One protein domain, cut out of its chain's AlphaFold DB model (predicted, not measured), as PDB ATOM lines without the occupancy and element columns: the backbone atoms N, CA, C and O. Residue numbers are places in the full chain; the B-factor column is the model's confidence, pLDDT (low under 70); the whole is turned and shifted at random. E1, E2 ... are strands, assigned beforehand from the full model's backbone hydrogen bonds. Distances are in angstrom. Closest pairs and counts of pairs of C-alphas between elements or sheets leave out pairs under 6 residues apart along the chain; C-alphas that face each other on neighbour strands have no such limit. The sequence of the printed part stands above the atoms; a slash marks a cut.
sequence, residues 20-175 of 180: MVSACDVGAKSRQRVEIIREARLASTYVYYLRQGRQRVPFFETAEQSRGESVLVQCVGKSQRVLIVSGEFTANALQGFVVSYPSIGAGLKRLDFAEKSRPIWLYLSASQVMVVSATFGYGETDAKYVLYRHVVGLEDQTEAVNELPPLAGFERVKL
ATOM      1  N   MET A  20     148.720 143.542  93.969       94.25
ATOM      2  CA  MET A  20     148.182 142.883  92.780       94.25
ATOM      3  C   MET A  20     146.657 142.817  92.863       94.25
ATOM      4  O   MET A  20     146.109 142.183  93.755       94.25
ATOM      5  N   VAL A  21     145.988 143.434  91.892       94.94
ATOM      6  CA  VAL A  21     144.522 143.476  91.783       94.94
ATOM      7  C   VAL A  21     144.001 142.275  91.000       94.94
ATOM      8  O   VAL A  21     142.981 141.685  91.345       94.94
ATOM      9  N   SER A  22     144.672 141.924  89.902       95.94
ATOM     10  CA  SER A  22     144.253 140.827  89.030       95.94
ATOM     11  C   SER A  22     145.405 140.344  88.158       95.94
ATOM     12  O   SER A  22     146.373 141.068  87.930       95.94
ATOM     13  N   ALA A  23     145.270 139.138  87.619       96.38
ATOM     14  CA  ALA A  23     146.160 138.598  86.606       96.38
ATOM     15  C   ALA A  23     145.346 137.856  85.542       96.38
ATOM     16  O   ALA A  23     144.357 137.190  85.853       96.38
ATOM     17  N   CYS A  24     145.766 137.969  84.287       97.06
ATOM     18  CA  CYS A  24     145.095 137.367  83.147       97.06
ATOM     19  C   CYS A  24     146.115 136.803  82.163       97.06
ATOM     20  O   CYS A  24     146.963 137.526  81.639       97.06
ATOM     21  N   ASP A  25     146.012 135.508  81.890       95.88
ATOM     22  CA  ASP A  25     146.748 134.866  80.806       95.88
ATOM     23  C   ASP A  25     145.987 135.144  79.497       95.88
ATOM     24  O   ASP A  25     145.031 134.443  79.164       95.88
ATOM     25  N   VAL A  26     146.360 136.217  78.786       94.81
ATOM     26  CA  VAL A  26     145.711 136.647  77.525       94.81
ATOM     27  C   VAL A  26     146.210 135.869  76.301       94.81
ATOM     28  O   VAL A  26     145.765 136.098  75.182       94.81
ATOM     29  N   GLY A  27     147.130 134.928  76.510       90.31
ATOM     30  CA  GLY A  27     147.596 133.963  75.523       90.31
ATOM     31  C   GLY A  27     148.174 132.714  76.197       90.31
ATOM     32  O   GLY A  27     148.274 132.643  77.419       90.31
ATOM     33  N   ALA A  28     148.553 131.713  75.401       84.56
ATOM     34  CA  ALA A  28     148.989 130.403  75.894       84.56
ATOM     35  C   ALA A  28     150.387 130.376  76.551       84.56
ATOM     36  O   ALA A  28     150.710 129.440  77.278       84.56
ATOM     37  N   LYS A  29     151.256 131.353  76.270       85.19
ATOM     38  CA  LYS A  29     152.639 131.389  76.779       85.19
ATOM     39  C   LYS A  29     152.718 132.230  78.051       85.19
ATOM     40  O   LYS A  29     152.083 133.271  78.131       85.19
ATOM     41  N   SER A  30     153.607 131.880  78.982       77.56
ATOM     42  CA  SER A  30     153.823 132.641  80.231       77.56
ATOM     43  C   SER A  30     154.129 134.128  80.007       77.56
ATOM     44  O   SER A  30     153.666 134.986  80.752       77.56
ATOM     45  N   ARG A  31     154.844 134.464  78.926       82.62
ATOM     46  CA  ARG A  31     155.113 135.853  78.505       82.62
ATOM     47  C   ARG A  31     153.870 136.637  78.054       82.62
ATOM     48  O   ARG A  31     153.982 137.817  77.746       82.62
ATOM     49  N   GLN A  32     152.719 135.981  77.946       91.06
ATOM     50  CA  GLN A  32     151.421 136.541  77.555       91.06
ATOM     51  C   GLN A  32     150.486 136.661  78.768       91.06
ATOM     52  O   GLN A  32     149.280 136.825  78.611       91.06
ATOM     53  N   ARG A  33     151.041 136.581  79.980       95.44
ATOM     54  CA  ARG A  33     150.364 136.962  81.212       95.44
ATOM     55  C   ARG A  33     150.494 138.461  81.432       95.44
ATOM     56  O   ARG A  33     151.600 139.003  81.381       95.44
ATOM     57  N   VAL A  34     149.371 139.105  81.713       96.75
ATOM     58  CA  VAL A  34     149.306 140.499  82.146       96.75
ATOM     59  C   VAL A  34     148.730 140.586  83.546       96.75
ATOM     60  O   VAL A  34     147.867 139.801  83.935       96.75
ATOM     61  N   GLU A  35     149.219 141.546  84.311       97.44
ATOM     62  CA  GLU A  35     148.836 141.752  85.698       97.44
ATOM     63  C   GLU A  35     148.409 143.197  85.892       97.44
ATOM     64  O   GLU A  35     149.021 144.120  85.352       97.44
ATOM     65  N   ILE A  36     147.359 143.386  86.679       97.62
ATOM     66  CA  ILE A  36     146.970 144.694  87.175       97.62
ATOM     67  C   ILE A  36     147.523 144.842  88.573       97.62
ATOM     68  O   ILE A  36     147.237 144.026  89.452       97.62
ATOM     69  N   ILE A  37     148.282 145.908  88.775       97.00
ATOM     70  CA  ILE A  37     148.755 146.312  90.090       97.00
ATOM     71  C   ILE A  37     148.297 147.736  90.381       97.00
ATOM     72  O   ILE A  37     148.143 148.549  89.467       97.00
ATOM     73  N   ARG A  38     148.102 148.037  91.659       96.00
ATOM     74  CA  ARG A  38     147.793 149.381  92.135       96.00
ATOM     75  C   ARG A  38     148.737 149.782  93.255       96.00
ATOM     76  O   ARG A  38     149.215 148.930  93.998       96.00
ATOM     77  N   GLU A  39     149.030 151.068  93.353       94.06
ATOM     78  CA  GLU A  39     149.809 151.609  94.471       94.06
ATOM     79  C   GLU A  39     148.962 151.763  95.733       94.06
ATOM     80  O   GLU A  39     147.783 151.419  95.746       94.06
ATOM     81  N   ALA A  40     149.575 152.263  96.807       86.12
ATOM     82  CA  ALA A  40     148.852 152.591  98.024       86.12
ATOM     83  C   ALA A  40     147.726 153.597  97.743       86.12
ATOM     84  O   ALA A  40     147.814 154.440  96.846       86.12
ATOM     85  N   ARG A  41     146.656 153.492  98.531       87.81
ATOM     86  CA  ARG A  41     145.469 154.330  98.383       87.81
ATOM     87  C   ARG A  41     145.805 155.804  98.623       87.81
ATOM     88  O   ARG A  41     146.394 156.144  99.647       87.81
ATOM     89  N   LEU A  42     145.362 156.673  97.717       85.38
ATOM     90  CA  LEU A  42     145.443 158.129  97.825       85.38
ATOM     91  C   LEU A  42     144.016 158.684  97.906       85.38
ATOM     92  O   LEU A  42     143.306 158.757  96.898       85.38
ATOM     93  N   ALA A  43     143.578 159.040  99.118       88.44
ATOM     94  CA  ALA A  43     142.182 159.368  99.423       88.44
ATOM     95  C   ALA A  43     141.213 158.236  99.009       88.44
ATOM     96  O   ALA A  43     141.313 157.133  99.548       88.44
ATOM     97  N   SER A  44     140.279 158.470  98.078       88.12
ATOM     98  CA  SER A  44     139.376 157.426  97.563       88.12
ATOM     99  C   SER A  44     139.970 156.615  96.405       88.12
ATOM    100  O   SER A  44     139.469 155.527  96.125       88.12
ATOM    101  N   THR A  45     141.070 157.082  95.811       93.12
ATOM    102  CA  THR A  45     141.612 156.587  94.536       93.12
ATOM    103  C   THR A  45     142.877 155.741  94.693       93.12
ATOM    104  O   THR A  45     143.512 155.717  95.751       93.12
ATOM    105  N   TYR A  46     143.272 155.073  93.611       95.25
ATOM    106  CA  TYR A  46     144.561 154.394  93.478       95.25
ATOM    107  C   TYR A  46     145.206 154.748  92.141       95.25
ATOM    108  O   TYR A  46     144.499 155.064  91.185       95.25
ATOM    109  N   VAL A  47     146.533 154.642  92.050       95.50
ATOM    110  CA  VAL A  47     147.242 154.704  90.765       95.50
ATOM    111  C   VAL A  47     147.430 153.293  90.226       95.50
ATOM    112  O   VAL A  47     148.027 152.444  90.897       95.50
ATOM    113  N   TYR A  48     146.916 153.040  89.023       97.12
ATOM    114  CA  TYR A  48     146.894 151.713  88.414       97.12
ATOM    115  C   TYR A  48     147.947 151.539  87.322       97.12
ATOM    116  O   TYR A  48     148.257 152.454  86.558       97.12
ATOM    117  N   TYR A  49     148.478 150.322  87.235       97.62
ATOM    118  CA  TYR A  49     149.507 149.958  86.274       97.62
ATOM    119  C   TYR A  49     149.224 148.592  85.665       97.62
ATOM    120  O   TYR A  49     148.791 147.658  86.347       97.62
ATOM    121  N   LEU A  50     149.539 148.475  84.379       97.25
ATOM    122  CA  LEU A  50     149.625 147.211  83.670       97.25
ATOM    123  C   LEU A  50     151.060 146.692  83.788       97.25
ATOM    124  O   LEU A  50     152.023 147.410  83.504       97.25
ATOM    125  N   ARG A  51     151.215 145.437  84.204       96.06
ATOM    126  CA  ARG A  51     152.509 144.763  84.299       96.06
ATOM    127  C   ARG A  51     152.549 143.543  83.386       96.06
ATOM    128  O   ARG A  51     151.644 142.713  83.407       96.06
ATOM    129  N   GLN A  52     153.629 143.419  82.619       93.12
ATOM    130  CA  GLN A  52     153.949 142.248  81.805       93.12
ATOM    131  C   GLN A  52     155.415 141.866  82.045       93.12
ATOM    132  O   GLN A  52     156.344 142.581  81.662       93.12
ATOM    133  N   GLY A  53     155.641 140.739  82.722       90.00
ATOM    134  CA  GLY A  53     156.978 140.367  83.187       90.00
ATOM    135  C   GLY A  53     157.567 141.447  84.103       90.00
ATOM    136  O   GLY A  53     156.999 141.759  85.146       90.00
ATOM    137  N   ARG A  54     158.712 142.023  83.712       90.31
ATOM    138  CA  ARG A  54     159.374 143.112  84.460       90.31
ATOM    139  C   ARG A  54     158.921 144.509  84.041       90.31
ATOM    140  O   ARG A  54     159.225 145.469  84.742       90.31
ATOM    141  N   GLN A  55     158.226 144.636  82.913       92.12
ATOM    142  CA  GLN A  55     157.763 145.926  82.424       92.12
ATOM    143  C   GLN A  55     156.478 146.315  83.149       92.12
ATOM    144  O   GLN A  55     155.523 145.541  83.196       92.12
ATOM    145  N   ARG A  56     156.467 147.524  83.704       94.06
ATOM    146  CA  ARG A  56     155.321 148.141  84.369       94.06
ATOM    147  C   ARG A  56     155.054 149.475  83.692       94.06
ATOM    148  O   ARG A  56     155.957 150.303  83.632       94.06
ATOM    149  N   VAL A  57     153.833 149.673  83.216       95.62
ATOM    150  CA  VAL A  57     153.392 150.927  82.600       95.62
ATOM    151  C   VAL A  57     152.127 151.428  83.292       95.62
ATOM    152  O   VAL A  57     151.310 150.600  83.710       95.62
ATOM    153  N   PRO A  58     151.965 152.748  83.476       96.69
ATOM    154  CA  PRO A  58     150.686 153.312  83.900       96.69
ATOM    155  C   PRO A  58     149.562 152.873  82.942       96.69
ATOM    156  O   PRO A  58     149.817 152.505  81.794       96.69
ATOM    157  N   PHE A  59     148.320 152.821  83.432       96.44
ATOM    158  CA  PHE A  59     147.160 152.487  82.595       96.44
ATOM    159  C   PHE A  59     147.005 153.421  81.402       96.44
ATOM    160  O   PHE A  59     146.648 152.946  80.329       96.44
ATOM    161  N   PHE A  60     147.283 154.703  81.596       95.31
ATOM    162  CA  PHE A  60     147.270 155.757  80.587       95.31
ATOM    163  C   PHE A  60     148.650 156.422  80.524       95.31
ATOM    164  O   PHE A  60     149.587 155.940  81.159       95.31
ATOM    165  N   GLU A  61     148.810 157.494  79.747       93.69
ATOM    166  CA  GLU A  61     150.126 158.070  79.414       93.69
ATOM    167  C   GLU A  61     150.947 158.414  80.661       93.69
ATOM    168  O   GLU A  61     152.166 158.225  80.688       93.69
ATOM    169  N   THR A  62     150.275 158.876  81.720       94.31
ATOM    170  CA  THR A  62     150.915 159.249  82.982       94.31
ATOM    171  C   THR A  62     150.322 158.521  84.188       94.31
ATOM    172  O   THR A  62     149.199 158.006  84.177       94.31
ATOM    173  N   ALA A  63     151.090 158.503  85.281       94.00
ATOM    174  CA  ALA A  63     150.611 158.029  86.578       94.00
ATOM    175  C   ALA A  63     149.410 158.851  87.074       94.00
ATOM    176  O   ALA A  63     148.478 158.294  87.642       94.00
ATOM    177  N   GLU A  64     149.394 160.159  86.810       92.25
ATOM    178  CA  GLU A  64     148.277 161.023  87.185       92.25
ATOM    179  C   GLU A  64     146.996 160.635  86.445       92.25
ATOM    180  O   GLU A  64     145.983 160.393  87.094       92.25
ATOM    181  N   GLN A  65     147.060 160.464  85.121       93.94
ATOM    182  CA  GLN A  65     145.918 160.008  84.320       93.94
ATOM    183  C   GLN A  65     145.452 158.595  84.706       93.94
ATOM    184  O   GLN A  65     144.293 158.240  84.532       93.94
ATOM    185  N   SER A  66     146.353 157.782  85.260       95.44
ATOM    186  CA  SER A  66     146.068 156.424  85.741       95.44
ATOM    187  C   SER A  66     145.549 156.369  87.174       95.44
ATOM    188  O   SER A  66     145.323 155.273  87.701       95.44
ATOM    189  N   ARG A  67     145.381 157.526  87.822       94.88
ATOM    190  CA  ARG A  67     144.728 157.626  89.121       94.88
ATOM    191  C   ARG A  67     143.221 157.537  88.925       94.88
ATOM    192  O   ARG A  67     142.646 158.331  88.187       94.88
ATOM    193  N   GLY A  68     142.588 156.585  89.598       94.00
ATOM    194  CA  GLY A  68     141.158 156.361  89.436       94.00
ATOM    195  C   GLY A  68     140.494 155.649  90.600       94.00
ATOM    196  O   GLY A  68     141.141 155.194  91.550       94.00
ATOM    197  N   GLU A  69     139.178 155.550  90.499       93.50
ATOM    198  CA  GLU A  69     138.307 154.809  91.398       93.50
ATOM    199  C   GLU A  69     137.270 154.006  90.608       93.50
ATOM    200  O   GLU A  69     137.226 154.031  89.374       93.50
ATOM    201  N   SER A  70     136.484 153.194  91.317       93.69
ATOM    202  CA  SER A  70     135.463 152.342  90.698       93.69
ATOM    203  C   SER A  70     136.019 151.459  89.563       93.69
ATOM    204  O   SER A  70     135.340 151.192  88.567       93.69
ATOM    205  N   VAL A  71     137.279 151.021  89.680       95.62
ATOM    206  CA  VAL A  71     137.958 150.236  88.644       95.62
ATOM    207  C   VAL A  71     137.490 148.785  88.695       95.62
ATOM    208  O   VAL A  71     137.655 148.089  89.695       95.62
ATOM    209  N   LEU A  72     136.952 148.315  87.575       97.06
ATOM    210  CA  LEU A  72     136.541 146.943  87.340       97.06
ATOM    211  C   LEU A  72     137.499 146.289  86.348       97.06
ATOM    212  O   LEU A  72     137.667 146.758  85.221       97.06
ATOM    213  N   VAL A  73     138.085 145.174  86.775       97.25
ATOM    214  CA  VAL A  73     139.014 144.364  85.990       97.25
ATOM    215  C   VAL A  73     138.395 142.990  85.771       97.25
ATOM    216  O   VAL A  73     137.990 142.333  86.730       97.25
ATOM    217  N   GLN A  74     138.315 142.544  84.520       97.69
ATOM    218  CA  GLN A  74     137.757 141.237  84.176       97.69
ATOM    219  C   GLN A  74     138.679 140.517  83.192       97.69
ATOM    220  O   GLN A  74     139.044 141.063  82.154       97.69
ATOM    221  N   CYS A  75     139.038 139.275  83.510       97.12
ATOM    222  CA  CYS A  75     139.712 138.367  82.586       97.12
ATOM    223  C   CYS A  75     138.663 137.410  82.015       97.12
ATOM    224  O   CYS A  75     138.105 136.600  82.757       97.12
ATOM    225  N   VAL A  76     138.358 137.534  80.726       97.12
ATOM    226  CA  VAL A  76     137.200 136.879  80.099       97.12
ATOM    227  C   VAL A  76     137.546 136.275  78.738       97.12
ATOM    228  O   VAL A  76     138.639 136.487  78.222       97.12
ATOM    229  N   GLY A  77     136.602 135.527  78.164       95.00
ATOM    230  CA  GLY A  77     136.768 134.818  76.895       95.00
ATOM    231  C   GLY A  77     137.254 133.379  77.079       95.00
ATOM    232  O   GLY A  77     137.999 133.067  78.010       95.00
ATOM    233  N   LYS A  78     136.786 132.482  76.211       92.25
ATOM    234  CA  LYS A  78     137.093 131.045  76.214       92.25
ATOM    235  C   LYS A  78     138.059 130.692  75.089       92.25
ATOM    236  O   LYS A  78     139.087 130.072  75.336       92.25
ATOM    237  N   SER A  79     137.708 131.087  73.867       87.62
ATOM    238  CA  SER A  79     138.474 130.848  72.637       87.62
ATOM    239  C   SER A  79     139.670 131.790  72.516       87.62
ATOM    240  O   SER A  79     140.762 131.374  72.135       87.62
ATOM    241  N   GLN A  80     139.476 133.043  72.920       90.75
ATOM    242  CA  GLN A  80     140.508 134.058  73.046       90.75
ATOM    243  C   GLN A  80     140.324 134.753  74.384       90.75
ATOM    244  O   GLN A  80     139.295 135.377  74.632       90.75
ATOM    245  N   ARG A  81     141.323 134.636  75.260       95.12
ATOM    246  CA  ARG A  81     141.296 135.302  76.560       95.12
ATOM    247  C   ARG A  81     141.731 136.747  76.407       95.12
ATOM    248  O   ARG A  81     142.745 137.039  75.777       95.12
ATOM    249  N   VAL A  82     140.984 137.643  77.027       97.06
ATOM    250  CA  VAL A  82     141.287 139.072  77.060       97.06
ATOM    251  C   VAL A  82     141.137 139.603  78.474       97.06
ATOM    252  O   VAL A  82     140.356 139.085  79.277       97.06
ATOM    253  N   LEU A  83     141.888 140.655  78.769       98.19
ATOM    254  CA  LEU A  83     141.717 141.443  79.975       98.19
ATOM    255  C   LEU A  83     140.991 142.730  79.600       98.19
ATOM    256  O   LEU A  83     141.484 143.467  78.756       98.19
ATOM    257  N   ILE A  84     139.866 143.024  80.240       98.44
ATOM    258  CA  ILE A  84     139.206 144.324  80.128       98.44
ATOM    259  C   ILE A  84     139.281 145.067  81.456       98.44
ATOM    260  O   ILE A  84     139.044 144.500  82.526       98.44
ATOM    261  N   VAL A  85     139.600 146.349  81.357       98.06
ATOM    262  CA  VAL A  85     139.608 147.305  82.457       98.06
ATOM    263  C   VAL A  85     138.612 148.404  82.135       98.06
ATOM    264  O   VAL A  85     138.557 148.875  81.006       98.06
ATOM    265  N   SER A  86     137.836 148.821  83.130       97.38
ATOM    266  CA  SER A  86     136.985 150.011  83.045       97.38
ATOM    267  C   SER A  86     136.917 150.710  84.396       97.38
ATOM    268  O   SER A  86     136.828 150.039  85.423       97.38
ATOM    269  N   GLY A  87     136.913 152.034  84.437       95.88
ATOM    270  CA  GLY A  87     136.868 152.779  85.691       95.88
ATOM    271  C   GLY A  87     136.689 154.272  85.491       95.88
ATOM    272  O   GLY A  87     136.631 154.759  84.363       95.88
ATOM    273  N   GLU A  88     136.593 154.977  86.608       94.50
ATOM    274  CA  GLU A  88     136.585 156.433  86.639       94.50
ATOM    275  C   GLU A  88     138.016 156.900  86.872       94.50
ATOM    276  O   GLU A  88     138.642 156.550  87.873       94.50
ATOM    277  N   PHE A  89     138.549 157.643  85.911       92.88
ATOM    278  CA  PHE A  89     139.905 158.182  85.937       92.88
ATOM    279  C   PHE A  89     139.835 159.708  85.820       92.88
ATOM    280  O   PHE A  89     138.791 160.305  86.064       92.88
ATOM    281  N   THR A  90     140.928 160.379  85.463       78.62
ATOM    282  CA  THR A  90     140.986 161.853  85.445       78.62
ATOM    283  C   THR A  90     140.105 162.521  84.381       78.62
ATOM    284  O   THR A  90     140.029 163.747  84.346       78.62
ATOM    285  N   ALA A  91     139.453 161.758  83.503       64.56
ATOM    286  CA  ALA A  91     138.500 162.284  82.532       64.56
ATOM    287  C   ALA A  91     137.062 162.202  83.066       64.56
ATOM    288  O   ALA A  91     136.694 161.236  83.724       64.56
ATOM    289  N   ASN A  92     136.213 163.171  82.705       67.81
ATOM    290  CA  ASN A  92     134.773 163.219  83.031       67.81
ATOM    291  C   ASN A  92     133.930 162.135  82.305       67.81
ATOM    292  O   ASN A  92     132.793 162.373  81.870       67.81
ATOM    293  N   ALA A  93     134.509 160.960  82.087       75.00
ATOM    294  CA  ALA A  93     133.928 159.813  81.419       75.00
ATOM    295  C   ALA A  93     134.507 158.529  82.017       75.00
ATOM    296  O   ALA A  93     135.612 158.511  82.564       75.00
ATOM    297  N   LEU A  94     133.761 157.440  81.869       92.06
ATOM    298  CA  LEU A  94     134.255 156.121  82.202       92.06
ATOM    299  C   LEU A  94     135.225 155.686  81.108       92.06
ATOM    300  O   LEU A  94     134.857 155.580  79.941       92.06
ATOM    301  N   GLN A  95     136.470 155.440  81.490       95.50
ATOM    302  CA  GLN A  95     137.531 155.064  80.564       95.50
ATOM    303  C   GLN A  95     137.978 153.639  80.819       95.50
ATOM    304  O   GLN A  95     137.818 153.079  81.910       95.50
ATOM    305  N   GLY A  96     138.563 153.039  79.798       96.81
ATOM    306  CA  GLY A  96     139.054 151.690  79.907       96.81
ATOM    307  C   GLY A  96     139.784 151.234  78.670       96.81
ATOM    308  O   GLY A  96     140.006 151.982  77.722       96.81
ATOM    309  N   PHE A  97     140.178 149.972  78.717       98.12
ATOM    310  CA  PHE A  97     140.876 149.337  77.624       98.12
ATOM    311  C   PHE A  97     140.693 147.827  77.668       98.12
ATOM    312  O   PHE A  97     140.450 147.231  78.723       98.12
ATOM    313  N   VAL A  98     140.860 147.199  76.510       98.25
ATOM    314  CA  VAL A  98     140.993 145.752  76.378       98.25
ATOM    315  C   VAL A  98     142.412 145.417  75.971       98.25
ATOM    316  O   VAL A  98     142.924 145.946  74.993       98.25
ATOM    317  N   VAL A  99     143.027 144.492  76.696       97.25
ATOM    318  CA  VAL A  99     144.284 143.854  76.324       97.25
ATOM    319  C   VAL A  99     144.002 142.465  75.773       97.25
ATOM    320  O   VAL A  99     143.341 141.647  76.416       97.25
ATOM    321  N   SER A 100     144.553 142.180  74.599       95.25
ATOM    322  CA  SER A 100     144.460 140.875  73.948       95.25
ATOM    323  C   SER A 100     145.810 140.430  73.390       95.25
ATOM    324  O   SER A 100     146.721 141.235  73.195       95.25
ATOM    325  N   TYR A 101     145.943 139.132  73.129       93.75
ATOM    326  CA  TYR A 101     147.037 138.591  72.331       93.75
ATOM    327  C   TYR A 101     146.427 137.817  71.152       93.75
ATOM    328  O   TYR A 101     146.110 136.635  71.306       93.75
ATOM    329  N   PRO A 102     146.214 138.468  69.994       87.88
ATOM    330  CA  PRO A 102     145.652 137.811  68.818       87.88
ATOM    331  C   PRO A 102     146.491 136.602  68.392       87.88
ATOM    332  O   PRO A 102     147.716 136.592  68.549       87.88
ATOM    333  N   SER A 103     145.848 135.571  67.838       83.19
ATOM    334  CA  SER A 103     146.571 134.399  67.317       83.19
ATOM    335  C   SER A 103     147.288 134.703  66.000       83.19
ATOM    336  O   SER A 103     148.271 134.042  65.661       83.19
ATOM    337  N   ILE A 104     146.817 135.728  65.288       77.31
ATOM    338  CA  ILE A 104     147.394 136.254  64.055       77.31
ATOM    339  C   ILE A 104     147.998 137.623  64.373       77.31
ATOM    340  O   ILE A 104     147.314 138.496  64.893       77.31
ATOM    341  N   GLY A 105     149.277 137.825  64.059       70.62
ATOM    342  CA  GLY A 105     150.007 139.056  64.374       70.62
ATOM    343  C   GLY A 105     150.973 138.913  65.556       70.62
ATOM    344  O   GLY A 105     150.932 137.959  66.330       70.62
ATOM    345  N   ALA A 106     151.912 139.856  65.662       71.19
ATOM    346  CA  ALA A 106     152.940 139.836  66.694       71.19
ATOM    347  C   ALA A 106     152.572 140.768  67.860       71.19
ATOM    348  O   ALA A 106     152.414 141.976  67.678       71.19
ATOM    349  N   GLY A 107     152.507 140.196  69.064       87.19
ATOM    350  CA  GLY A 107     152.523 140.942  70.319       87.19
ATOM    351  C   GLY A 107     151.163 141.191  70.966       87.19
ATOM    352  O   GLY A 107     150.111 140.801  70.469       87.19
ATOM    353  N   LEU A 108     151.240 141.835  72.127       91.38
ATOM    354  CA  LEU A 108     150.094 142.297  72.897       91.38
ATOM    355  C   LEU A 108     149.411 143.447  72.143       91.38
ATOM    356  O   LEU A 108     150.092 144.345  71.648       91.38
ATOM    357  N   LYS A 109     148.083 143.426  72.067       94.25
ATOM    358  CA  LYS A 109     147.270 144.502  71.497       94.25
ATOM    359  C   LYS A 109     146.421 145.141  72.576       94.25
ATOM    360  O   LYS A 109     145.979 144.462  73.505       94.25
ATOM    361  N   ARG A 110     146.210 146.444  72.427       95.50
ATOM    362  CA  ARG A 110     145.403 147.268  73.313       95.50
ATOM    363  C   ARG A 110     144.388 148.028  72.468       95.50
ATOM    364  O   ARG A 110     144.775 148.552  71.434       95.50
ATOM    365  N   LEU A 111     143.139 148.041  72.920       97.88
ATOM    366  CA  LEU A 111     142.053 148.851  72.373       97.88
ATOM    367  C   LEU A 111     141.500 149.710  73.506       97.88
ATOM    368  O   LEU A 111     140.968 149.161  74.474       97.88
ATOM    369  N   ASP A 112     141.654 151.021  73.398       97.19
ATOM    370  CA  ASP A 112     141.167 152.001  74.368       97.19
ATOM    371  C   ASP A 112     139.725 152.428  74.058       97.19
ATOM    372  O   ASP A 112     139.293 152.413  72.907       97.19
ATOM    373  N   PHE A 113     138.966 152.793  75.094       96.12
ATOM    374  CA  PHE A 113     137.607 153.318  74.958       96.12
ATOM    375  C   PHE A 113     137.271 154.314  76.075       96.12
ATOM    376  O   PHE A 113     137.808 154.231  77.187       96.12
ATOM    377  N   ALA A 114     136.340 155.231  75.802       94.94
ATOM    378  CA  ALA A 114     135.860 156.213  76.770       94.94
ATOM    379  C   ALA A 114     134.373 156.504  76.548       94.94
ATOM    380  O   ALA A 114     133.995 157.068  75.532       94.94
ATOM    381  N   GLU A 115     133.524 156.131  77.505       93.88
ATOM    382  CA  GLU A 115     132.069 156.195  77.358       93.88
ATOM    383  C   GLU A 115     131.368 156.695  78.622       93.88
ATOM    384  O   GLU A 115     131.941 156.760  79.709       93.88
ATOM    385  N   LYS A 116     130.087 157.058  78.496       92.38
ATOM    386  CA  LYS A 116     129.250 157.428  79.654       92.38
ATOM    387  C   LYS A 116     128.766 156.220  80.458       92.38
ATOM    388  O   LYS A 116     128.311 156.379  81.587       92.38
ATOM    389  N   SER A 117     128.871 155.018  79.900       92.06
ATOM    390  CA  SER A 117     128.460 153.770  80.536       92.06
ATOM    391  C   SER A 117     129.547 152.701  80.407       92.06
ATOM    392  O   SER A 117     130.432 152.779  79.552       92.06
ATOM    393  N   ARG A 118     129.495 151.681  81.273       95.00
ATOM    394  CA  ARG A 118     130.399 150.530  81.156       95.00
ATOM    395  C   ARG A 118     130.075 149.720  79.901       95.00
ATOM    396  O   ARG A 118     128.894 149.508  79.613       95.00
ATOM    397  N   PRO A 119     131.097 149.151  79.241       97.06
ATOM    398  CA  PRO A 119     130.876 148.147  78.219       97.06
ATOM    399  C   PRO A 119     130.030 146.985  78.738       97.06
ATOM    400  O   PRO A 119     130.218 146.500  79.856       97.06
ATOM    401  N   ILE A 120     129.112 146.520  77.898       97.44
ATOM    402  CA  ILE A 120     128.167 145.442  78.214       97.44
ATOM    403  C   ILE A 120     128.505 144.139  77.486       97.44
ATOM    404  O   ILE A 120     128.183 143.056  77.983       97.44
ATOM    405  N   TRP A 121     129.187 144.231  76.340       98.38
ATOM    406  CA  TRP A 121     129.584 143.076  75.542       98.38
ATOM    407  C   TRP A 121     131.008 143.203  75.014       98.38
ATOM    408  O   TRP A 121     131.454 144.286  74.637       98.38
ATOM    409  N   LEU A 122     131.674 142.053  74.915       98.06
ATOM    410  CA  LEU A 122     132.820 141.854  74.037       98.06
ATOM    411  C   LEU A 122     132.464 140.874  72.933       98.06
ATOM    412  O   LEU A 122     131.747 139.902  73.171       98.06
ATOM    413  N   TYR A 123     133.023 141.105  71.754       97.88
ATOM    414  CA  TYR A 123     133.029 140.150  70.655       97.88
ATOM    415  C   TYR A 123     134.478 139.845  70.302       97.88
ATOM    416  O   TYR A 123     135.262 140.756  70.028       97.88
ATOM    417  N   LEU A 124     134.830 138.566  70.347       96.19
ATOM    418  CA  LEU A 124     136.205 138.092  70.265       96.19
ATOM    419  C   LEU A 124     136.352 137.108  69.106       96.19
ATOM    420  O   LEU A 124     135.577 136.161  68.989       96.19
ATOM    421  N   SER A 125     137.359 137.320  68.269       94.00
ATOM    422  CA  SER A 125     137.822 136.370  67.261       94.00
ATOM    423  C   SER A 125     139.348 136.412  67.170       94.00
ATOM    424  O   SER A 125     139.982 137.327  67.693       94.00
ATOM    425  N   ALA A 126     139.929 135.447  66.455       90.50
ATOM    426  CA  ALA A 126     141.374 135.270  66.283       90.50
ATOM    427  C   ALA A 126     142.154 136.531  65.851       90.50
ATOM    428  O   ALA A 126     143.343 136.656  66.156       90.50
ATOM    429  N   SER A 127     141.505 137.442  65.121       91.62
ATOM    430  CA  SER A 127     142.110 138.654  64.555       91.62
ATOM    431  C   SER A 127     141.380 139.939  64.939       91.62
ATOM    432  O   SER A 127     141.787 141.012  64.492       91.62
ATOM    433  N   GLN A 128     140.305 139.858  65.728       94.12
ATOM    434  CA  GLN A 128     139.463 141.013  65.998       94.12
ATOM    435  C   GLN A 128     138.895 141.010  67.416       94.12
ATOM    436  O   GLN A 128     138.413 139.998  67.927       94.12
ATOM    437  N   VAL A 129     138.904 142.192  68.029       96.75
ATOM    438  CA  VAL A 129     138.233 142.477  69.298       96.75
ATOM    439  C   VAL A 129     137.277 143.637  69.086       96.75
ATOM    440  O   VAL A 129     137.624 144.632  68.456       96.75
ATOM    441  N   MET A 130     136.071 143.506  69.623       98.19
ATOM    442  CA  MET A 130     135.081 144.574  69.643       98.19
ATOM    443  C   MET A 130     134.536 144.775  71.052       98.19
ATOM    444  O   MET A 130     134.180 143.805  71.725       98.19
ATOM    445  N   VAL A 131     134.439 146.037  71.460       98.44
ATOM    446  CA  VAL A 131     133.855 146.488  72.727       98.44
ATOM    447  C   VAL A 131     132.557 147.203  72.415       98.44
ATOM    448  O   VAL A 131     132.540 148.112  71.593       98.44
ATOM    449  N   VAL A 132     131.473 146.792  73.070       98.12
ATOM    450  CA  VAL A 132     130.163 147.421  72.900       98.12
ATOM    451  C   VAL A 132     129.723 148.051  74.208       98.12
ATOM    452  O   VAL A 132     129.531 147.347  75.207       98.12
ATOM    453  N   SER A 133     129.477 149.353  74.162       96.81
ATOM    454  CA  SER A 133     128.844 150.119  75.234       96.81
ATOM    455  C   SER A 133     127.447 150.542  74.798       96.81
ATOM    456  O   SER A 133     127.243 150.942  73.655       96.81
ATOM    457  N   ALA A 134     126.466 150.433  75.691       95.94
ATOM    458  CA  ALA A 134     125.135 150.981  75.438       95.94
ATOM    459  C   ALA A 134     125.126 152.474  75.759       95.94
ATOM    460  O   ALA A 134     125.585 152.880  76.825       95.94
ATOM    461  N   THR A 135     124.578 153.290  74.867       94.69
ATOM    462  CA  THR A 135     124.507 154.743  75.084       94.69
ATOM    463  C   THR A 135     123.497 155.088  76.167       94.69
ATOM    464  O   THR A 135     123.703 156.021  76.934       94.69
ATOM    465  N   PHE A 136     122.403 154.321  76.256       92.25
ATOM    466  CA  PHE A 136     121.242 154.626  77.102       92.25
ATOM    467  C   PHE A 136     120.679 156.041  76.868       92.25
ATOM    468  O   PHE A 136     120.079 156.622  77.767       92.25
ATOM    469  N   GLY A 137     120.877 156.595  75.667       87.69
ATOM    470  CA  GLY A 137     120.521 157.980  75.348       87.69
ATOM    471  C   GLY A 137     121.485 159.033  75.913       87.69
ATOM    472  O   GLY A 137     121.177 160.218  75.861       87.69
ATOM    473  N   TYR A 138     122.636 158.626  76.456       83.56
ATOM    474  CA  TYR A 138     123.733 159.512  76.844       83.56
ATOM    475  C   TYR A 138     124.832 159.523  75.772       83.56
ATOM    476  O   TYR A 138     125.087 158.504  75.134       83.56
ATOM    477  N   GLY A 139     125.551 160.642  75.651       80.06
ATOM    478  CA  GLY A 139     126.706 160.783  74.756       80.06
ATOM    479  C   GLY A 139     126.460 161.767  73.612       80.06
ATOM    480  O   GLY A 139     125.562 162.600  73.691       80.06
ATOM    481  N   GLU A 140     127.287 161.678  72.570       84.69
ATOM    482  CA  GLU A 140     127.255 162.565  71.392       84.69
ATOM    483  C   GLU A 140     126.454 161.973  70.214       84.69
ATOM    484  O   GLU A 140     126.497 162.487  69.100       84.69
ATOM    485  N   THR A 141     125.738 160.865  70.437       90.25
ATOM    486  CA  THR A 141     125.005 160.133  69.397       90.25
ATOM    487  C   THR A 141     123.640 159.650  69.882       90.25
ATOM    488  O   THR A 141     123.492 159.244  71.034       90.25
ATOM    489  N   ASP A 142     122.670 159.616  68.965       93.75
ATOM    490  CA  ASP A 142     121.333 159.043  69.179       93.75
ATOM    491  C   ASP A 142     121.289 157.520  68.946       93.75
ATOM    492  O   ASP A 142     120.240 156.883  69.087       93.75
ATOM    493  N   ALA A 143     122.413 156.909  68.558       97.25
ATOM    494  CA  ALA A 143     122.494 155.469  68.367       97.25
ATOM    495  C   ALA A 143     122.353 154.715  69.698       97.25
ATOM    496  O   ALA A 143     122.705 155.222  70.761       97.25
ATOM    497  N   LYS A 144     121.884 153.464  69.657       97.12
ATOM    498  CA  LYS A 144     121.723 152.631  70.868       97.12
ATOM    499  C   LYS A 144     123.046 152.169  71.484       97.12
ATOM    500  O   LYS A 144     123.100 151.905  72.688       97.12
ATOM    501  N   TYR A 145     124.089 152.033  70.671       97.62
ATOM    502  CA  TYR A 145     125.388 151.523  71.092       97.62
ATOM    503  C   TYR A 145     126.532 152.310  70.457       97.62
ATOM    504  O   TYR A 145     126.407 152.804  69.338       97.62
ATOM    505  N   VAL A 146     127.667 152.330  71.148       97.38
ATOM    506  CA  VAL A 146     128.969 152.668  70.566       97.38
ATOM    507  C   VAL A 146     129.822 151.406  70.537       97.38
ATOM    508  O   VAL A 146     129.893 150.650  71.513       97.38
ATOM    509  N   LEU A 147     130.432 151.162  69.383       97.88
ATOM    510  CA  LEU A 147     131.269 150.019  69.073       97.88
ATOM    511  C   LEU A 147     132.703 150.491  68.851       97.88
ATOM    512  O   LEU A 147     132.971 151.210  67.893       97.88
ATOM    513  N   TYR A 148     133.626 150.008  69.674       98.38
ATOM    514  CA  TYR A 148     135.062 150.128  69.433       98.38
ATOM    515  C   TYR A 148     135.561 148.824  68.831       98.38
ATOM    516  O   TYR A 148     135.176 147.744  69.287       98.38
ATOM    517  N   ARG A 149     136.425 148.899  67.822       97.44
ATOM    518  CA  ARG A 149     136.903 147.739  67.072       97.44
ATOM    519  C   ARG A 149     138.402 147.829  66.832       97.44
ATOM    520  O   ARG A 149     138.867 148.781  66.221       97.44
ATOM    521  N   HIS A 150     139.105 146.763  67.199       96.31
ATOM    522  CA  HIS A 150     140.475 146.499  66.779       96.31
ATOM    523  C   HIS A 150     140.496 145.313  65.821       96.31
ATOM    524  O   HIS A 150     140.018 144.231  66.179       96.31
ATOM    525  N   VAL A 151     141.083 145.488  64.638       95.06
ATOM    526  CA  VAL A 151     141.392 144.403  63.695       95.06
ATOM    527  C   VAL A 151     142.902 144.366  63.501       95.06
ATOM    528  O   VAL A 151     143.528 145.392  63.255       95.06
ATOM    529  N   VAL A 152     143.501 143.179  63.584       92.00
ATOM    530  CA  VAL A 152     144.948 143.018  63.404       92.00
ATOM    531  C   VAL A 152     145.395 143.605  62.064       92.00
ATOM    532  O   VAL A 152     144.952 143.168  61.004       92.00
ATOM    533  N   GLY A 153     146.334 144.550  62.130       91.06
ATOM    534  CA  GLY A 153     146.922 145.197  60.956       91.06
ATOM    535  C   GLY A 153     146.160 146.425  60.461       91.06
ATOM    536  O   GLY A 153     146.607 147.029  59.491       91.06
ATOM    537  N   LEU A 154     145.061 146.802  61.117       93.81
ATOM    538  CA  LEU A 154     144.304 148.018  60.831       93.81
ATOM    539  C   LEU A 154     144.323 148.965  62.038       93.81
ATOM    540  O   LEU A 154     144.582 148.545  63.168       93.81
ATOM    541  N   GLU A 155     144.044 150.237  61.767       95.12
ATOM    542  CA  GLU A 155     143.755 151.254  62.780       95.12
ATOM    543  C   GLU A 155     142.474 150.901  63.551       95.12
ATOM    544  O   GLU A 155     141.558 150.265  63.010       95.12
ATOM    545  N   ASP A 156     142.407 151.343  64.806       96.94
ATOM    546  CA  ASP A 156     141.214 151.185  65.631       96.94
ATOM    547  C   ASP A 156     140.065 152.034  65.082       96.94
ATOM    548  O   ASP A 156     140.250 153.153  64.604       96.94
ATOM    549  N   GLN A 157     138.854 151.489  65.145       97.38
ATOM    550  CA  GLN A 157     137.653 152.134  64.623       97.38
ATOM    551  C   GLN A 157     136.610 152.286  65.720       97.38
ATOM    552  O   GLN A 157     136.443 151.396  66.556       97.38
ATOM    553  N   THR A 158     135.877 153.396  65.667       97.31
ATOM    554  CA  THR A 158     134.734 153.664  66.541       97.31
ATOM    555  C   THR A 158     133.508 153.948  65.687       97.31
ATOM    556  O   THR A 158     133.586 154.714  64.729       97.31
ATOM    557  N   GLU A 159     132.383 153.323  66.018       96.50
ATOM    558  CA  GLU A 159     131.136 153.444  65.266       96.50
ATOM    559  C   GLU A 159     129.933 153.515  66.209       96.50
ATOM    560  O   GLU A 159     129.827 152.748  67.167       96.50
ATOM    561  N   ALA A 160     128.998 154.416  65.919       97.19
ATOM    562  CA  ALA A 160     127.707 154.478  66.586       97.19
ATOM    563  C   ALA A 160     126.697 153.601  65.826       97.19
ATOM    564  O   ALA A 160     126.455 153.820  64.640       97.19
ATOM    565  N   VAL A 161     126.103 152.606  66.492       97.12
ATOM    566  CA  VAL A 161     125.253 151.588  65.849       97.12
ATOM    567  C   VAL A 161     123.939 151.369  66.594       97.12
ATOM    568  O   VAL A 161     123.854 151.452  67.819       97.12
ATOM    569  N   ASN A 162     122.882 151.049  65.846       97.56
ATOM    570  CA  ASN A 162     121.568 150.721  66.412       97.56
ATOM    571  C   ASN A 162     121.354 149.221  66.633       97.56
ATOM    572  O   ASN A 162     120.461 148.826  67.388       97.56
ATOM    573  N   GLU A 163     122.189 148.397  66.010       96.88
ATOM    574  CA  GLU A 163     122.127 146.945  66.079       96.88
ATOM    575  C   GLU A 163     123.459 146.389  66.572       96.88
ATOM    576  O   GLU A 163     124.529 146.921  66.282       96.88
ATOM    577  N   LEU A 164     123.385 145.314  67.356       96.56
ATOM    578  CA  LEU A 164     124.583 144.631  67.822       96.56
ATOM    579  C   LEU A 164     125.268 143.905  66.654       96.56
ATOM    580  O   LEU A 164     124.570 143.373  65.789       96.56
ATOM    581  N   PRO A 165     126.609 143.774  66.666       93.94
ATOM    582  CA  PRO A 165     127.313 143.010  65.645       93.94
ATOM    583  C   PRO A 165     126.793 141.564  65.542       93.94
ATOM    584  O   PRO A 165     126.422 140.966  66.569       93.94
ATOM    585  N   PRO A 166     126.799 140.969  64.334       93.06
ATOM    586  CA  PRO A 166     126.447 139.567  64.152       93.06
ATOM    587  C   PRO A 166     127.437 138.652  64.887       93.06
ATOM    588  O   PRO A 166     128.610 138.978  65.064       93.06
ATOM    589  N   LEU A 167     126.970 137.473  65.308       92.06
ATOM    590  CA  LEU A 167     127.791 136.494  66.036       92.06
ATOM    591  C   LEU A 167     128.692 135.639  65.136       92.06
ATOM    592  O   LEU A 167     129.542 134.915  65.648       92.06
ATOM    593  N   ALA A 168     128.494 135.657  63.817       91.25
ATOM    594  CA  ALA A 168     129.202 134.764  62.906       91.25
ATOM    595  C   ALA A 168     130.726 134.971  63.002       91.25
ATOM    596  O   ALA A 168     131.236 136.032  62.654       91.25
ATOM    597  N   GLY A 169     131.442 133.954  63.495       89.62
ATOM    598  CA  GLY A 169     132.895 134.004  63.693       89.62
ATOM    599  C   GLY A 169     133.361 134.677  64.991       89.62
ATOM    600  O   GLY A 169     134.567 134.824  65.178       89.62
ATOM    601  N   PHE A 170     132.443 135.051  65.891       95.94
ATOM    602  CA  PHE A 170     132.762 135.688  67.168       95.94
ATOM    603  C   PHE A 170     132.265 134.887  68.369       95.94
ATOM    604  O   PHE A 170     131.118 134.443  68.438       95.94
ATOM    605  N   GLU A 171     133.109 134.810  69.391       95.94
ATOM    606  CA  GLU A 171     132.667 134.563  70.754       95.94
ATOM    607  C   GLU A 171     132.122 135.870  71.340       95.94
ATOM    608  O   GLU A 171     132.855 136.853  71.454       95.94
ATOM    609  N   ARG A 172     130.850 135.885  71.752       97.38
ATOM    610  CA  ARG A 172     130.273 137.020  72.483       97.38
ATOM    611  C   ARG A 172     130.279 136.772  73.984       97.38
ATOM    612  O   ARG A 172     129.700 135.798  74.463       97.38
ATOM    613  N   VAL A 173     130.855 137.707  74.727       97.88
ATOM    614  CA  VAL A 173     131.004 137.647  76.180       97.88
ATOM    615  C   VAL A 173     130.189 138.760  76.828       97.88
ATOM    616  O   VAL A 173     130.379 139.931  76.503       97.88
ATOM    617  N   LYS A 174     129.302 138.401  77.765       97.44
ATOM    618  CA  LYS A 174     128.613 139.377  78.620       97.44
ATOM    619  C   LYS A 174     129.569 139.880  79.689       97.44
ATOM    620  O   LYS A 174     130.162 139.068  80.398       97.44
ATOM    621  N   LEU A 175     129.680 141.193  79.827       97.44
ATOM    622  CA  LEU A 175     130.515 141.806  80.850       97.44
ATOM    623  C   LEU A 175     129.725 142.071  82.132       97.44
ATOM    624  O   LEU A 175     128.538 142.403  82.092       97.44
TER     625      LEU A 175
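What this domain is: This is residues 20 to 175 of the 180 residues of an uncharacterized protein of Duganella sacchari (UniProt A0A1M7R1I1). Three twisted sheets stand in a row along the longest axis, each built on a meander of four strands. E5 to E8 are in the middle, and the five-stranded sheet E12 E11 E10 E9 E13 is partly face to face with them on one side; E1 to E4 are on the other side, with few contacts. The printed part has 156 residues, no named helix and thirteen named strands, E1 to E13 along the chain; it is all strand, and neighbour strands are antiparallel. It is compact, with a radius of gyration of the C-alphas of 15.3 A and spans of 42 by 38 by 25 A.

Where its parts are: The five-stranded sheet holds E9, residues 119 to 125, E10, 128 to 134, 19.8 A long, E11, 145 to 151, 19.0 A, E12, 157 to 161, and E13, 171 to 174, which ends at C-alpha 174 (128.613, 139.377, 78.620). E5, residues 67 to 76, is the longest strand at 23.8 A and bends by 78 degrees at residue 70, C-alpha (135.463, 152.342, 90.698). E6 is residues 82 to 88, 20.4 A, E7 94 to 100 and E8 109 to 115, both 20.1 A. E1, residues 20 to 25, begins at C-alpha 20 (148.182, 142.883, 92.780); E2 is 33 to 38, E3 46 to 52, 19.3 A, and E4 55 to 58.

How they stand to each other: In the five-stranded sheet E12 and E13 are edge strands. The hairpin E10 and E11 has N 131 and O 148 2.9 A apart, within hydrogen-bond range; antiparallel E9 and E13 have N 124 and O 171 at 2.8 A. This sheet and E1 to E8 form a sandwich, two sheets face to face, the facing parts 10.7 A centre to centre and the strands at 31 degrees. The closest C-alphas of E8 and E11 are Leu 111 and His 150, 6.3 A. The hairpin E6 and E7 has N 85 and O 97 at 2.9 A. E3 and E5 meet only at a point, where C-alphas 47 and 67 face each other at 4.2 A. The closest C-alphas of E1 and E5 are Cys 24 and Cys 75, 5.5 A. The hairpin E2 and E3 has N 35 and O 51 at 2.8 A. E4 and E12 are apart.

The domain as a whole: The two C-alphas farthest apart, Ala 43 and Ala 168, are 45.9 A from each other. The printed part has no cut and no long link; the tight link from E8 to E9 is where the chain changes sheets of the sandwich. Mean pLDDT of the printed part is 93.2; residues 91 to 92 are under 70.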